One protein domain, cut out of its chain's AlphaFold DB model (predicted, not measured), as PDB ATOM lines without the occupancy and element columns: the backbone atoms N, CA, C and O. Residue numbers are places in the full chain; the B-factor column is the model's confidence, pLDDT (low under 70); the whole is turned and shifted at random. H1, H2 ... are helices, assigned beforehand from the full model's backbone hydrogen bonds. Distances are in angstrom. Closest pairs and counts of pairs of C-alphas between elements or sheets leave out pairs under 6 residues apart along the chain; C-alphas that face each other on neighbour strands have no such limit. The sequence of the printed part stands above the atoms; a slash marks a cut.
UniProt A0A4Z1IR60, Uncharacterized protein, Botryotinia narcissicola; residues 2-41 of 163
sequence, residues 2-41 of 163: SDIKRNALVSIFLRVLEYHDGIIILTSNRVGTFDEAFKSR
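Overview. This is residues 2 to 41 of the 163 residues of an uncharacterized protein of Botryotinia narcissicola (UniProt A0A4Z1IR60). One long helix, H1, is followed by a wide open loop that swings away from its end and folds back, bringing the short helix H2 near the later part of H1, around Leu 14. The first residues of H1, 2 to 9, stick out free at one end, and residues 25 to 30 of the loop stand free as well. The printed part has 40 residues with two named helices, H1 then H2, and no named strand; its class is all helix. It is only just loose, close to compact, with a radius of gyration of the C-alphas of 11.1 A, and its C-alphas span 31 by 22 by 16 A.

Arrangement. H1, residues 2 to 19, and H2, residues 36 to 39, are close but not clearly touching, with 2 pairs of C-alphas within 8 A. Their closest C-alphas are those of Leu 14 and Phe 38, 6.7 A apart. Their centres are 12.4 A apart. In H1 every O i to N i+4 pair is within hydrogen-bond range; H2, with 4 residues, is too short for any such pair, and its 1 pair of O i to N i+3 is within range.

Along the chain. H1 begins at C-alpha 2, at (270.500, 142.855, 193.262), and ends at C-alpha 19, at (288.676, 136.637, 175.397), 26.2 A from first to last C-alpha. Residues 20 to 35 belong to no named element. H2 runs 5.1 A from C-alpha 36 to C-alpha 39, which is at (284.412, 125.287, 184.637).

Size, cuts and confidence. The two C-alphas farthest apart, those of Ser 2 and Gly 22, are 31.4 A apart. The link from H1 to H2 is long, with 16 residues between them. The printed part has no cut. The mean pLDDT of the printed part is 84.6, and the model's confidence is under 70 at residues 2 to 3 and residue 6.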
ATOM      1  N   SER A   2     269.188 143.475 192.980       59.75
ATOM      2  CA  SER A   2     270.500 142.855 193.262       59.75
ATOM      3  C   SER A   2     270.877 141.771 192.248       59.75
ATOM      4  O   SER A   2     272.022 141.730 191.804       59.75
ATOM      5  N   ASP A   3     269.910 140.959 191.817       66.94
ATOM      6  CA  ASP A   3     270.177 139.811 190.941       66.94
ATOM      7  C   ASP A   3     270.562 140.225 189.520       66.94
ATOM      8  O   ASP A   3     271.452 139.630 188.928       66.94
ATOM      9  N   ILE A   4     269.994 141.319 189.001       72.62
ATOM     10  CA  ILE A   4     270.368 141.856 187.682       72.62
ATOM     11  C   ILE A   4     271.831 142.323 187.688       72.62
ATOM     12  O   ILE A   4     272.575 142.025 186.757       72.62
ATOM     13  N   LYS A   5     272.271 143.014 188.751       71.69
ATOM     14  CA  LYS A   5     273.667 143.463 188.878       71.69
ATOM     15  C   LYS A   5     274.628 142.282 189.030       71.69
ATOM     16  O   LYS A   5     275.686 142.282 188.406       71.69
ATOM     17  N   ARG A   6     274.257 141.264 189.815       67.81
ATOM     18  CA  ARG A   6     275.052 140.039 189.983       67.81
ATOM     19  C   ARG A   6     275.174 139.265 188.668       67.81
ATOM     20  O   ARG A   6     276.280 138.902 188.287       67.81
ATOM     21  N   ASN A   7     274.070 139.092 187.944       74.06
ATOM     22  CA  ASN A   7     274.051 138.384 186.665       74.06
ATOM     23  C   ASN A   7     274.853 139.129 185.587       74.06
ATOM     24  O   ASN A   7     275.587 138.502 184.825       74.06
ATOM     25  N   ALA A   8     274.786 140.465 185.566       80.12
ATOM     26  CA  ALA A   8     275.607 141.281 184.674       80.12
ATOM     27  C   ALA A   8     277.110 141.119 184.964       80.12
ATOM     28  O   ALA A   8     277.896 140.934 184.037       80.12
ATOM     29  N   LEU A   9     277.513 141.127 186.240       83.00
ATOM     30  CA  LEU A   9     278.912 140.930 186.632       83.00
ATOM     31  C   LEU A   9     279.433 139.540 186.257       83.00
ATOM     32  O   LEU A   9     280.540 139.440 185.737       83.00
ATOM     33  N   VAL A  10     278.640 138.485 186.465       82.69
ATOM     34  CA  VAL A  10     279.016 137.119 186.060       82.69
ATOM     35  C   VAL A  10     279.190 137.036 184.544       82.69
ATOM     36  O   VAL A  10     280.187 136.497 184.074       82.69
ATOM     37  N   SER A  11     278.276 137.628 183.769       83.38
ATOM     38  CA  SER A  11     278.371 137.644 182.306       83.38
ATOM     39  C   SER A  11     279.623 138.375 181.804       83.38
ATOM     40  O   SER A  11     280.338 137.856 180.947       83.38
ATOM     41  N   ILE A  12     279.936 139.545 182.375       87.06
ATOM     42  CA  ILE A  12     281.159 140.290 182.044       87.06
ATOM     43  C   ILE A  12     282.396 139.472 182.420       87.06
ATOM     44  O   ILE A  12     283.338 139.383 181.637       87.06
ATOM     45  N   PHE A  13     282.390 138.841 183.591       86.75
ATOM     46  CA  PHE A  13     283.512 138.048 184.070       86.75
ATOM     47  C   PHE A  13     283.792 136.828 183.183       86.75
ATOM     48  O   PHE A  13     284.937 136.624 182.786       86.75
ATOM     49  N   LEU A  14     282.762 136.072 182.787       87.00
ATOM     50  CA  LEU A  14     282.914 134.953 181.849       87.00
ATOM     51  C   LEU A  14     283.460 135.412 180.492       87.00
ATOM     52  O   LEU A  14     284.276 134.713 179.894       87.00
ATOM     53  N   ARG A  15     283.063 136.603 180.031       87.81
ATOM     54  CA  ARG A  15     283.601 137.196 178.803       87.81
ATOM     55  C   ARG A  15     285.084 137.529 178.936       87.81
ATOM     56  O   ARG A  15     285.842 137.280 178.009       87.81
ATOM     57  N   VAL A  16     285.512 138.057 180.081       88.38
ATOM     58  CA  VAL A  16     286.939 138.295 180.331       88.38
ATOM     59  C   VAL A  16     287.711 136.980 180.282       88.38
ATOM     60  O   VAL A  16     288.731 136.930 179.615       88.38
ATOM     61  N   LEU A  17     287.216 135.905 180.903       88.50
ATOM     62  CA  LEU A  17     287.896 134.604 180.855       88.50
ATOM     63  C   LEU A  17     288.014 134.024 179.443       88.50
ATOM     64  O   LEU A  17     288.993 133.353 179.143       88.50
ATOM     65  N   GLU A  18     287.019 134.266 178.593       87.06
ATOM     66  CA  GLU A  18     286.968 133.716 177.237       87.06
ATOM     67  C   GLU A  18     287.874 134.460 176.249       87.06
ATOM     68  O   GLU A  18     288.480 133.830 175.388       87.06
ATOM     69  N   TYR A  19     287.978 135.786 176.372       90.25
ATOM     70  CA  TYR A  19     288.676 136.637 175.397       90.25
ATOM     71  C   TYR A  19     289.969 137.257 175.934       90.25
ATOM     72  O   TYR A  19     290.532 138.144 175.291       90.25
ATOM     73  N   HIS A  20     290.433 136.861 177.119       90.44
ATOM     74  CA  HIS A  20     291.689 137.382 177.637       90.44
ATOM     75  C   HIS A  20     292.869 136.872 176.815       90.44
ATOM     76  O   HIS A  20     293.117 135.671 176.734       90.44
ATOM     77  N   ASP A  21     293.620 137.809 176.247       90.75
ATOM     78  CA  ASP A  21     294.849 137.537 175.511       90.75
ATOM     79  C   ASP A  21     296.017 137.375 176.501       90.75
ATOM     80  O   ASP A  21     296.778 138.307 176.767       90.75
ATOM     81  N   GLY A  22     296.076 136.211 177.160       92.25
ATOM     82  CA  GLY A  22     297.092 135.900 178.167       92.25
ATOM     83  C   GLY A  22     296.748 134.718 179.077       92.25
ATOM     84  O   GLY A  22     295.784 133.988 178.861       92.25
ATOM     85  N   ILE A  23     297.549 134.536 180.133       92.44
ATOM     86  CA  ILE A  23     297.331 133.506 181.159       92.44
ATOM     87  C   ILE A  23     296.637 134.140 182.363       92.44
ATOM     88  O   ILE A  23     297.212 134.991 183.044       92.44
ATOM     89  N   ILE A  24     295.427 133.673 182.676       92.00
ATOM     90  CA  ILE A  24     294.724 134.042 183.908       92.00
ATOM     91  C   ILE A  24     294.987 132.979 184.974       92.00
ATOM     92  O   ILE A  24     294.647 131.810 184.799       92.00
ATOM     93  N   ILE A  25     295.535 133.402 186.114       92.88
ATOM     94  CA  ILE A  25     295.649 132.563 187.311       92.88
ATOM     95  C   ILE A  25     294.533 132.954 188.280       92.88
ATOM     96  O   ILE A  25     294.466 134.093 188.739       92.88
ATOM     97  N   LEU A  26     293.666 131.995 188.604       90.88
ATOM     98  CA  LEU A  26     292.568 132.165 189.553       90.88
ATOM     99  C   LEU A  26     292.804 131.295 190.786       90.88
ATOM    100  O   LEU A  26     293.245 130.154 190.686       90.88
ATOM    101  N   THR A  27     292.457 131.822 191.958       91.75
ATOM    102  CA  THR A  27     292.507 131.090 193.231       91.75
ATOM    103  C   THR A  27     291.136 131.139 193.893       91.75
ATOM    104  O   THR A  27     290.567 132.223 194.025       91.75
ATOM    105  N   SER A  28     290.602 130.002 194.339       89.12
ATOM    106  CA  SER A  28     289.309 129.946 195.030       89.12
ATOM    107  C   SER A  28     289.337 128.948 196.178       89.12
ATOM    108  O   SER A  28     289.791 127.820 196.020       89.12
ATOM    109  N   ASN A  29     288.782 129.359 197.319       86.06
ATOM    110  CA  ASN A  29     288.509 128.479 198.458       86.06
ATOM    111  C   ASN A  29     287.067 127.930 198.434       86.06
ATOM    112  O   ASN A  29     286.632 127.333 199.412       86.06
ATOM    113  N   ARG A  30     286.307 128.179 197.355       85.56
ATOM    114  CA  ARG A  30     284.872 127.858 197.222       85.56
ATOM    115  C   ARG A  30     284.551 127.224 195.864       85.56
ATOM    116  O   ARG A  30     283.646 127.671 195.160       85.56
ATOM    117  N   VAL A  31     285.328 126.225 195.454       85.88
ATOM    118  CA  VAL A  31     285.201 125.581 194.130       85.88
ATOM    119  C   VAL A  31     283.833 124.923 193.896       85.88
ATOM    120  O   VAL A  31     283.370 124.871 192.761       85.88
ATOM    121  N   GLY A  32     283.144 124.486 194.952       84.81
ATOM    122  CA  GLY A  32     281.795 123.916 194.869       84.81
ATOM    123  C   GLY A  32     280.730 124.909 194.393       84.81
ATOM    124  O   GLY A  32     279.696 124.503 193.880       84.81
ATOM    125  N   THR A  33     281.019 126.214 194.451       85.12
ATOM    126  CA  THR A  33     280.133 127.264 193.922       85.12
ATOM    127  C   THR A  33     280.302 127.523 192.422       85.12
ATOM    128  O   THR A  33     279.577 128.344 191.863       85.12
ATOM    129  N   PHE A  34     281.262 126.867 191.763       86.25
ATOM    130  CA  PHE A  34     281.491 127.045 190.330       86.25
ATOM    131  C   PHE A  34     280.445 126.293 189.509       86.25
ATOM    132  O   PHE A  34     280.273 125.079 189.662       86.25
ATOM    133  N   ASP A  35     279.806 127.017 188.593       84.75
ATOM    134  CA  ASP A  35     278.884 126.459 187.612       84.75
ATOM    135  C   ASP A  35     279.629 125.814 186.428       84.75
ATOM    136  O   ASP A  35     280.858 125.860 186.306       84.75
ATOM    137  N   GLU A  36     278.870 125.159 185.555       84.69
ATOM    138  CA  GLU A  36     279.407 124.483 184.373       84.69
ATOM    139  C   GLU A  36     280.043 125.467 183.376       84.69
ATOM    140  O   GLU A  36     281.097 125.181 182.806       84.69
ATOM    141  N   ALA A  37     279.458 126.660 183.216       83.94
ATOM    142  CA  ALA A  37     279.948 127.690 182.301       83.94
ATOM    143  C   ALA A  37     281.301 128.275 182.732       83.94
ATOM    144  O   ALA A  37     282.132 128.616 181.888       83.94
ATOM    145  N   PHE A  38     281.538 128.393 184.035       86.31
ATOM    146  CA  PHE A  38     282.822 128.800 184.579       86.31
ATOM    147  C   PHE A  38     283.862 127.691 184.411       86.31
ATOM    148  O   PHE A  38     284.959 127.948 183.918       86.31
ATOM    149  N   LYS A  39     283.509 126.444 184.758       86.44
ATOM    150  CA  LYS A  39     284.412 125.287 184.637       86.44
ATOM    151  C   LYS A  39     284.849 125.029 183.196       86.44
ATOM    152  O   LYS A  39     286.011 124.699 182.987       86.44
ATOM    153  N   SER A  40     283.975 125.234 182.208       88.38
ATOM    154  CA  SER A  40     284.306 125.020 180.790       88.38
ATOM    155  C   SER A  40     285.380 125.967 180.242       88.38
ATOM    156  O   SER A  40     285.986 125.676 179.215       88.38
ATOM    157  N   ARG A  41     285.648 127.081 180.935       88.81
ATOM    158  CA  ARG A  41     286.689 128.065 180.587       88.81
ATOM    159  C   ARG A  41     288.003 127.843 181.346       88.81
ATOM    160  O   ARG A  41     288.954 128.593 181.148       88.81
TER     161      ARG A  41